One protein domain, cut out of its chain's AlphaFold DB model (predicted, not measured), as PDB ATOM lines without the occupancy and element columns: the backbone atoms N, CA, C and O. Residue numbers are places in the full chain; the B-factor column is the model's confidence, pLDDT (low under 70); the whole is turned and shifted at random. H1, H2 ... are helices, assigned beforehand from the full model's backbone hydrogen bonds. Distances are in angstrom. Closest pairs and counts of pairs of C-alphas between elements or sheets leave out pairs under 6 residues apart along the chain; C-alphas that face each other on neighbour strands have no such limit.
ATOM      1  N   THR A 203     -37.269 -32.660 -53.177       61.53
ATOM      2  CA  THR A 203     -35.958 -32.746 -52.521       61.53
ATOM      3  C   THR A 203     -35.112 -31.513 -52.845       61.53
ATOM      4  O   THR A 203     -33.893 -31.613 -52.985       61.53
ATOM      5  N   GLY A 204     -35.760 -30.351 -53.025       65.94
ATOM      6  CA  GLY A 204     -35.068 -29.076 -53.215       65.94
ATOM      7  C   GLY A 204     -33.985 -28.911 -52.151       65.94
ATOM      8  O   GLY A 204     -34.223 -29.133 -50.965       65.94
ATOM      9  N   THR A 205     -32.769 -28.601 -52.575       61.94
ATOM     10  CA  THR A 205     -31.584 -28.748 -51.721       61.94
ATOM     11  C   THR A 205     -31.539 -27.742 -50.576       61.94
ATOM     12  O   THR A 205     -30.952 -28.029 -49.537       61.94
ATOM     13  N   ASP A 206     -32.246 -26.623 -50.728       70.38
ATOM     14  CA  ASP A 206     -32.431 -25.620 -49.680       70.38
ATOM     15  C   ASP A 206     -33.271 -26.182 -48.515       70.38
ATOM     16  O   ASP A 206     -33.012 -25.869 -47.356       70.38
ATOM     17  N   ALA A 207     -34.210 -27.098 -48.785       74.50
ATOM     18  CA  ALA A 207     -34.978 -27.771 -47.737       74.50
ATOM     19  C   ALA A 207     -34.115 -28.753 -46.926       74.50
ATOM     20  O   ALA A 207     -34.345 -28.917 -45.732       74.50
ATOM     21  N   VAL A 208     -33.108 -29.385 -47.544       79.81
ATOM     22  CA  VAL A 208     -32.139 -30.245 -46.837       79.81
ATOM     23  C   VAL A 208     -31.249 -29.408 -45.928       79.81
ATOM     24  O   VAL A 208     -31.043 -29.764 -44.771       79.81
ATOM     25  N   GLU A 209     -30.756 -28.278 -46.435       79.75
ATOM     26  CA  GLU A 209     -29.980 -27.327 -45.644       79.75
ATOM     27  C   GLU A 209     -30.788 -26.806 -44.449       79.75
ATOM     28  O   GLU A 209     -30.310 -26.874 -43.320       79.75
ATOM     29  N   GLN A 210     -32.028 -26.358 -44.668       78.12
ATOM     30  CA  GLN A 210     -32.905 -25.898 -43.589       78.12
ATOM     31  C   GLN A 210     -33.268 -27.008 -42.602       78.12
ATOM     32  O   GLN A 210     -33.309 -26.769 -41.400       78.12
ATOM     33  N   ALA A 211     -33.467 -28.237 -43.075       86.25
ATOM     34  CA  ALA A 211     -33.763 -29.360 -42.191       86.25
ATOM     35  C   ALA A 211     -32.552 -29.751 -41.342       86.25
ATOM     36  O   ALA A 211     -32.707 -30.277 -40.245       86.25
ATOM     37  N   ALA A 212     -31.338 -29.479 -41.824       87.81
ATOM     38  CA  ALA A 212     -30.143 -29.620 -41.009       87.81
ATOM     39  C   ALA A 212     -30.078 -28.550 -39.900       87.81
ATOM     40  O   ALA A 212     -29.609 -28.859 -38.799       87.81
ATOM     41  N   ARG A 213     -30.593 -27.335 -40.161       82.75
ATOM     42  CA  ARG A 213     -30.697 -26.249 -39.167       82.75
ATOM     43  C   ARG A 213     -31.683 -26.555 -38.049       82.75
ATOM     44  O   ARG A 213     -31.382 -26.254 -36.903       82.75
ATOM     45  N   SER A 214     -32.828 -27.165 -38.369       81.81
ATOM     46  CA  SER A 214     -33.887 -27.409 -37.376       81.81
ATOM     47  C   SER A 214     -33.460 -28.340 -36.237       81.81
ATOM     48  O   SER A 214     -34.084 -28.365 -35.185       81.81
ATOM     49  N   GLY A 215     -32.407 -29.140 -36.427       81.88
ATOM     50  CA  GLY A 215     -31.936 -30.076 -35.406       81.88
ATOM     51  C   GLY A 215     -32.751 -31.373 -35.309       81.88
ATOM     52  O   GLY A 215     -32.320 -32.285 -34.599       81.88
ATOM     53  N   ASP A 216     -33.860 -31.511 -36.052       88.19
ATOM     54  CA  ASP A 216     -34.661 -32.741 -36.121       88.19
ATOM     55  C   ASP A 216     -34.199 -33.655 -37.270       88.19
ATOM     56  O   ASP A 216     -34.520 -33.469 -38.449       88.19
ATOM     57  N   ILE A 217     -33.487 -34.725 -36.900       88.56
ATOM     58  CA  ILE A 217     -33.001 -35.747 -37.833       88.56
ATOM     59  C   ILE A 217     -34.126 -36.397 -38.655       88.56
ATOM     60  O   ILE A 217     -33.888 -36.831 -39.784       88.56
ATOM     61  N   ASN A 218     -35.355 -36.475 -38.136       89.38
ATOM     62  CA  ASN A 218     -36.481 -37.067 -38.861       89.38
ATOM     63  C   ASN A 218     -36.951 -36.156 -39.991       89.38
ATOM     64  O   ASN A 218     -37.249 -36.649 -41.080       89.38
ATOM     65  N   ILE A 219     -36.970 -34.844 -39.758       88.81
ATOM     66  CA  ILE A 219     -37.297 -33.855 -40.789       88.81
ATOM     67  C   ILE A 219     -36.212 -33.842 -41.856       88.81
ATOM     68  O   ILE A 219     -36.538 -33.873 -43.040       88.81
ATOM     69  N   LEU A 220     -34.938 -33.920 -41.464       89.19
ATOM     70  CA  LEU A 220     -33.836 -34.046 -42.416       89.19
ATOM     71  C   LEU A 220     -33.946 -35.314 -43.267       89.19
ATOM     72  O   LEU A 220     -33.823 -35.263 -44.493       89.19
ATOM     73  N   ARG A 221     -34.224 -36.458 -42.638       88.00
ATOM     74  CA  ARG A 221     -34.452 -37.716 -43.359       88.00
ATOM     75  C   ARG A 221     -35.638 -37.611 -44.309       88.00
ATOM     76  O   ARG A 221     -35.525 -38.101 -45.424       88.00
ATOM     77  N   LEU A 222     -36.728 -36.962 -43.905       87.00
ATOM     78  CA  LEU A 222     -37.901 -36.745 -44.754       87.00
ATOM     79  C   LEU A 222     -37.606 -35.786 -45.920       87.00
ATOM     80  O   LEU A 222     -38.085 -36.013 -47.032       87.00
ATOM     81  N   ALA A 223     -36.804 -34.744 -45.697       85.00
ATOM     82  CA  ALA A 223     -36.375 -33.804 -46.733       85.00
ATOM     83  C   ALA A 223     -35.484 -34.483 -47.791       85.00
ATOM     84  O   ALA A 223     -35.628 -34.217 -48.982       85.00
ATOM     85  N   ILE A 224     -34.603 -35.395 -47.366       82.25
ATOM     86  CA  ILE A 224     -33.716 -36.172 -48.249       82.25
ATOM     87  C   ILE A 224     -34.469 -37.320 -48.941       82.25
ATOM     88  O   ILE A 224     -34.284 -37.555 -50.137       82.25
ATOM     89  N   TYR A 225     -35.333 -38.024 -48.205       81.38
ATOM     90  CA  TYR A 225     -36.082 -39.197 -48.656       81.38
ATOM     91  C   TYR A 225     -37.599 -38.968 -48.521       81.38
ATOM     92  O   TYR A 225     -38.224 -39.492 -47.593       81.38
ATOM     93  N   PRO A 226     -38.230 -38.228 -49.455       79.56
ATOM     94  CA  PRO A 226     -39.682 -38.080 -49.475       79.56
ATOM     95  C   PRO A 226     -40.358 -39.459 -49.589       79.56
ATOM     96  O   PRO A 226     -39.788 -40.370 -50.204       79.56
ATOM     97  N   PRO A 227     -41.600 -39.643 -49.096       76.88
ATOM     98  CA  PRO A 227     -42.287 -40.942 -49.107       76.88
ATOM     99  C   PRO A 227     -42.384 -41.587 -50.491       76.88
ATOM    100  O   PRO A 227     -42.412 -42.807 -50.619       76.88
ATOM    101  N   SER A 228     -42.406 -40.781 -51.549       69.94
ATOM    102  CA  SER A 228     -42.428 -41.262 -52.927       69.94
ATOM    103  C   SER A 228     -41.111 -41.892 -53.402       69.94
ATOM    104  O   SER A 228     -41.117 -42.644 -54.376       69.94
ATOM    105  N   ARG A 229     -40.000 -41.632 -52.701       67.88
ATOM    106  CA  ARG A 229     -38.670 -42.243 -52.897       67.88
ATOM    107  C   ARG A 229     -38.271 -43.207 -51.794       67.88
ATOM    108  O   ARG A 229     -37.226 -43.844 -51.905       67.88
ATOM    109  N   ALA A 230     -39.112 -43.358 -50.776       62.09
ATOM    110  CA  ALA A 230     -38.943 -44.316 -49.699       62.09
ATOM    111  C   ALA A 230     -39.143 -45.754 -50.213       62.09
ATOM    112  O   ALA A 230     -40.064 -46.470 -49.821       62.09
ATOM    113  N   LYS A 231     -38.247 -46.232 -51.083       63.88
ATOM    114  CA  LYS A 231     -37.868 -47.639 -50.997       63.88
ATOM    115  C   LYS A 231     -37.189 -47.760 -49.629       63.88
ATOM    116  O   LYS A 231     -36.202 -47.058 -49.428       63.88
ATOM    117  N   PRO A 232     -37.685 -48.598 -48.705       49.78
ATOM    118  CA  PRO A 232     -37.218 -48.618 -47.313       49.78
ATOM    119  C   PRO A 232     -35.706 -48.811 -47.141       49.78
ATOM    120  O   PRO A 232     -35.170 -48.511 -46.083       49.78
ATOM    121  N   TYR A 242     -25.319 -43.222 -51.311       84.94
ATOM    122  CA  TYR A 242     -24.750 -42.865 -50.010       84.94
ATOM    123  C   TYR A 242     -23.310 -43.371 -49.871       84.94
ATOM    124  O   TYR A 242     -23.010 -44.513 -50.229       84.94
ATOM    125  N   GLY A 243     -22.434 -42.531 -49.329       86.19
ATOM    126  CA  GLY A 243     -21.007 -42.815 -49.209       86.19
ATOM    127  C   GLY A 243     -20.276 -42.819 -50.551       86.19
ATOM    128  O   GLY A 243     -19.193 -43.388 -50.647       86.19
ATOM    129  N   SER A 244     -20.866 -42.260 -51.611       88.06
ATOM    130  CA  SER A 244     -20.215 -42.118 -52.917       88.06
ATOM    131  C   SER A 244     -20.342 -40.714 -53.508       88.06
ATOM    132  O   SER A 244     -19.936 -40.518 -54.654       88.06
ATOM    133  N   ILE A 245     -20.951 -39.765 -52.789       86.06
ATOM    134  CA  ILE A 245     -21.147 -38.406 -53.295       86.06
ATOM    135  C   ILE A 245     -19.802 -37.683 -53.279       86.06
ATOM    136  O   ILE A 245     -19.090 -37.683 -52.272       86.06
ATOM    137  N   ASP A 246     -19.458 -37.081 -54.415       84.12
ATOM    138  CA  ASP A 246     -18.303 -36.196 -54.533       84.12
ATOM    139  C   ASP A 246     -18.600 -34.874 -53.817       84.12
ATOM    140  O   ASP A 246     -19.620 -34.229 -54.083       84.12
ATOM    141  N   VAL A 247     -17.707 -34.480 -52.912       79.62
ATOM    142  CA  VAL A 247     -17.839 -33.298 -52.057       79.62
ATOM    143  C   VAL A 247     -17.839 -31.986 -52.855       79.62
ATOM    144  O   VAL A 247     -18.416 -30.994 -52.401       79.62
ATOM    145  N   GLU A 248     -17.241 -31.990 -54.051       80.44
ATOM    146  CA  GLU A 248     -17.193 -30.844 -54.973       80.44
ATOM    147  C   GLU A 248     -18.336 -30.852 -55.997       80.44
ATOM    148  O   GLU A 248     -18.527 -29.888 -56.739       80.44
ATOM    149  N   SER A 249     -19.131 -31.925 -56.049       80.06
ATOM    150  CA  SER A 249     -20.330 -31.938 -56.887       80.06
ATOM    151  C   SER A 249     -21.365 -30.946 -56.364       80.06
ATOM    152  O   SER A 249     -21.407 -30.641 -55.172       80.06
ATOM    153  N   ASP A 250     -22.279 -30.513 -57.234       74.81
ATOM    154  CA  ASP A 250     -23.408 -29.667 -56.841       74.81
ATOM    155  C   ASP A 250     -24.125 -30.192 -55.592       74.81
ATOM    156  O   ASP A 250     -24.410 -29.434 -54.665       74.81
ATOM    157  N   ILE A 251     -24.387 -31.498 -55.555       77.44
ATOM    158  CA  ILE A 251     -25.057 -32.178 -54.445       77.44
ATOM    159  C   ILE A 251     -24.174 -32.169 -53.197       77.44
ATOM    160  O   ILE A 251     -24.660 -31.889 -52.099       77.44
ATOM    161  N   GLY A 252     -22.878 -32.424 -53.371       81.38
ATOM    162  CA  GLY A 252     -21.915 -32.445 -52.282       81.38
ATOM    163  C   GLY A 252     -21.761 -31.093 -51.590       81.38
ATOM    164  O   GLY A 252     -21.852 -31.027 -50.366       81.38
ATOM    165  N   VAL A 253     -21.650 -30.001 -52.352       78.25
ATOM    166  CA  VAL A 253     -21.568 -28.626 -51.821       78.25
ATOM    167  C   VAL A 253     -22.777 -28.284 -50.944       78.25
ATOM    168  O   VAL A 253     -22.651 -27.601 -49.929       78.25
ATOM    169  N   ARG A 254     -23.961 -28.788 -51.295       78.69
ATOM    170  CA  ARG A 254     -25.211 -28.513 -50.569       78.69
ATOM    171  C   ARG A 254     -25.335 -29.318 -49.289       78.69
ATOM    172  O   ARG A 254     -25.672 -28.757 -48.250       78.69
ATOM    173  N   LEU A 255     -25.016 -30.611 -49.352       83.69
ATOM    174  CA  LEU A 255     -24.923 -31.448 -48.156       83.69
ATOM    175  C   LEU A 255     -23.890 -30.867 -47.186       83.69
ATOM    176  O   LEU A 255     -24.181 -30.766 -45.999       83.69
ATOM    177  N   ARG A 256     -22.753 -30.374 -47.700       84.31
ATOM    178  CA  ARG A 256     -21.716 -29.686 -46.920       84.31
ATOM    179  C   ARG A 256     -22.242 -28.406 -46.265       84.31
ATOM    180  O   ARG A 256     -21.981 -28.179 -45.088       84.31
ATOM    181  N   ARG A 257     -23.017 -27.587 -46.983       81.75
ATOM    182  CA  ARG A 257     -23.641 -26.385 -46.406       81.75
ATOM    183  C   ARG A 257     -24.645 -26.732 -45.301       81.75
ATOM    184  O   ARG A 257     -24.633 -26.085 -44.259       81.75
ATOM    185  N   GLY A 258     -25.466 -27.768 -45.486       86.00
ATOM    186  CA  GLY A 258     -26.318 -28.298 -44.415       86.00
ATOM    187  C   GLY A 258     -25.500 -28.775 -43.212       86.00
ATOM    188  O   GLY A 258     -25.853 -28.496 -42.072       86.00
ATOM    189  N   GLN A 259     -24.361 -29.418 -43.473       87.81
ATOM    190  CA  GLN A 259     -23.437 -29.890 -42.448       87.81
ATOM    191  C   GLN A 259     -22.869 -28.727 -41.617       87.81
ATOM    192  O   GLN A 259     -22.904 -28.798 -40.396       87.81
ATOM    193  N   GLY A 260     -22.432 -27.631 -42.250       83.62
ATOM    194  CA  GLY A 260     -21.951 -26.420 -41.562       83.62
ATOM    195  C   GLY A 260     -23.026 -25.611 -40.835       83.62
ATOM    196  O   GLY A 260     -22.744 -24.934 -39.845       83.62
ATOM    197  N   ASN A 261     -24.282 -25.747 -41.259       82.75
ATOM    198  CA  ASN A 261     -25.425 -25.060 -40.666       82.75
ATOM    199  C   ASN A 261     -26.189 -25.902 -39.631       82.75
ATOM    200  O   ASN A 261     -27.287 -25.523 -39.246       82.75
ATOM    201  N   THR A 262     -25.644 -27.022 -39.153       87.00
ATOM    202  CA  THR A 262     -26.253 -27.765 -38.041       87.00
ATOM    203  C   THR A 262     -25.483 -27.586 -36.734       87.00
ATOM    204  O   THR A 262     -24.254 -27.506 -36.710       87.00
ATOM    205  N   SER A 263     -26.190 -27.536 -35.609       85.75
ATOM    206  CA  SER A 263     -25.594 -27.663 -34.271       85.75
ATOM    207  C   SER A 263     -25.702 -29.082 -33.705       85.75
ATOM    208  O   SER A 263     -25.094 -29.380 -32.679       85.75
ATOM    209  N   ASN A 264     -26.419 -29.980 -34.390       88.38
ATOM    210  CA  ASN A 264     -26.675 -31.342 -33.939       88.38
ATOM    211  C   ASN A 264     -25.630 -32.321 -34.512       88.38
ATOM    212  O   ASN A 264     -25.559 -32.542 -35.723       88.38
ATOM    213  N   LEU A 265     -24.849 -32.959 -33.631       87.62
ATOM    214  CA  LEU A 265     -23.814 -33.933 -34.004       87.62
ATOM    215  C   LEU A 265     -24.366 -35.137 -34.790       87.62
ATOM    216  O   LEU A 265     -23.705 -35.622 -35.708       87.62
ATOM    217  N   GLU A 266     -25.570 -35.620 -34.471       91.12
ATOM    218  CA  GLU A 266     -26.190 -36.736 -35.198       91.12
ATOM    219  C   GLU A 266     -26.480 -36.349 -36.652       91.12
ATOM    220  O   GLU A 266     -26.145 -37.102 -37.569       91.12
ATOM    221  N   ILE A 267     -27.049 -35.160 -36.874       91.25
ATOM    222  CA  ILE A 267     -27.288 -34.621 -38.220       91.25
ATOM    223  C   ILE A 267     -25.972 -34.432 -38.963       91.25
ATOM    224  O   ILE A 267     -25.846 -34.864 -40.110       91.25
ATOM    225  N   TYR A 268     -24.988 -33.830 -38.296       90.38
ATOM    226  CA  TYR A 268     -23.672 -33.592 -38.866       90.38
ATOM    227  C   TYR A 268     -23.056 -34.901 -39.389       90.38
ATOM    228  O   TYR A 268     -22.617 -34.968 -40.537       90.38
ATOM    229  N   LYS A 269     -23.087 -35.970 -38.580       87.62
ATOM    230  CA  LYS A 269     -22.574 -37.300 -38.950       87.62
ATOM    231  C   LYS A 269     -23.389 -37.985 -40.030       87.62
ATOM    232  O   LYS A 269     -22.841 -38.666 -40.896       87.62
ATOM    233  N   TYR A 270     -24.701 -37.823 -39.976       90.12
ATOM    234  CA  TYR A 270     -25.583 -38.381 -40.981       90.12
ATOM    235  C   TYR A 270     -25.296 -37.792 -42.370       90.12
ATOM    236  O   TYR A 270     -25.210 -38.553 -43.337       90.12
ATOM    237  N   LEU A 271     -25.086 -36.472 -42.446       89.44
ATOM    238  CA  LEU A 271     -24.667 -35.766 -43.659       89.44
ATOM    239  C   LEU A 271     -23.236 -36.139 -44.080       89.44
ATOM    240  O   LEU A 271     -23.018 -36.393 -45.260       89.44
ATOM    241  N   GLU A 272     -22.298 -36.266 -43.132       88.25
ATOM    242  CA  GLU A 272     -20.917 -36.710 -43.400       88.25
ATOM    243  C   GLU A 272     -20.881 -38.045 -44.156       88.25
ATOM    244  O   GLU A 272     -20.116 -38.222 -45.105       88.25
ATOM    245  N   GLY A 273     -21.737 -38.994 -43.774       87.88
ATOM    246  CA  GLY A 273     -21.723 -40.325 -44.376       87.88
ATOM    247  C   GLY A 273     -22.201 -40.384 -45.833       87.88
ATOM    248  O   GLY A 273     -22.074 -41.434 -46.459       87.88
ATOM    249  N   PHE A 274     -22.711 -39.291 -46.414       87.25
ATOM    250  CA  PHE A 274     -22.999 -39.245 -47.850       87.25
ATOM    251  C   PHE A 274     -21.732 -39.198 -48.717       87.25
ATOM    252  O   PHE A 274     -21.786 -39.611 -49.878       87.25
ATOM    253  N   PHE A 275     -20.604 -38.738 -48.174       87.00
ATOM    254  CA  PHE A 275     -19.375 -38.509 -48.933       87.00
ATOM    255  C   PHE A 275     -18.501 -39.765 -49.050       87.00
ATOM    256  O   PHE A 275     -18.428 -40.577 -48.129       87.00
ATOM    257  N   ALA A 276     -17.828 -39.924 -50.197       80.75
ATOM    258  CA  ALA A 276     -16.929 -41.058 -50.465       80.75
ATOM    259  C   ALA A 276     -15.665 -41.050 -49.599       80.75
ATOM    260  O   ALA A 276     -15.221 -42.086 -49.100       80.75
ATOM    261  N   GLU A 277     -15.101 -39.864 -49.410       72.81
ATOM    262  CA  GLU A 277     -14.075 -39.592 -48.420       72.81
ATOM    263  C   GLU A 277     -14.583 -38.401 -47.604       72.81
ATOM    264  O   GLU A 277     -14.947 -37.389 -48.210       72.81
ATOM    265  N   PRO A 278     -14.668 -38.500 -46.264       62.50
ATOM    266  CA  PRO A 278     -14.936 -37.324 -45.453       62.50
ATOM    267  C   PRO A 278     -13.831 -36.319 -45.756       62.50
ATOM    268  O   PRO A 278     -12.645 -36.666 -45.697       62.50
ATOM    269  N   ASP A 279     -14.230 -35.112 -46.157       63.00
ATOM    270  CA  ASP A 279     -13.288 -34.058 -46.501       63.00
ATOM    271  C   ASP A 279     -12.319 -33.892 -45.329       63.00
ATOM    272  O   ASP A 279     -12.725 -33.627 -44.194       63.00
TER     273      ASP A 279
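AT A GLANCE: This is residues 203 to 232 and 242 to 279 of the 377 residues of a protein of Rutstroemia sp. NJR-2017a WRK4 (UniProt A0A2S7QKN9). Two helical hairpins, H1 with H2 and H3 with H4, stand side by side, their four short helices nearly aligned. H1 and H3 make the closer join between them. The printed part has 68 residues with four named helices, in the order H1 H2 H3 H4, and no named strand: all helix. It is compact, with a radius of gyration of the C-alphas of 11.0 A, and spans 29 by 26 by 18 A.

HOW THE PARTS SIT: H1, residues 205 to 213, touches H2, residues 217 to 224, opposite ways at a shallow tilt of 5 degrees; their closest C-alphas, of Ala 211 and Leu 220, are 4.7 A apart. H1 touches H3, residues 250 to 260, the same way at 15 degrees, closest at the C-alphas of Glu 209 and Gly 258, 4.0 A. H3 touches H4, residues 265 to 272, opposite ways at 16 degrees, closest at the C-alphas of Gln 259 and Tyr 268, 5.2 A. H2 and H4 only just touch, with 3 pairs of C-alphas within 8 A, the closest those of Ile 217 and Ile 267, 5.8 A. H2 and H3 are apart. In H1, H2, H3 and H4 every O i to N i+4 pair is within hydrogen-bond range.

IN THESE COORDINATES: H1 begins at C-alpha 205 (-31.584, -28.748, -51.721) and is 12.8 A long; H2 is 10.4 A, H3 15.7 A. H4, 10.2 A, ends at C-alpha 272 (-20.917, -36.710, -43.400).

THE WHOLE: The C-alphas farthest apart, of Ser 228 and Asp 279, are 30.7 A apart. Residues 233 to 241 are not printed; C-alphas 232 and 242 are 14.0 A apart across this cut. Confidence is under 70 at residues 203 to 205, 228 to 232 and 278 to 279.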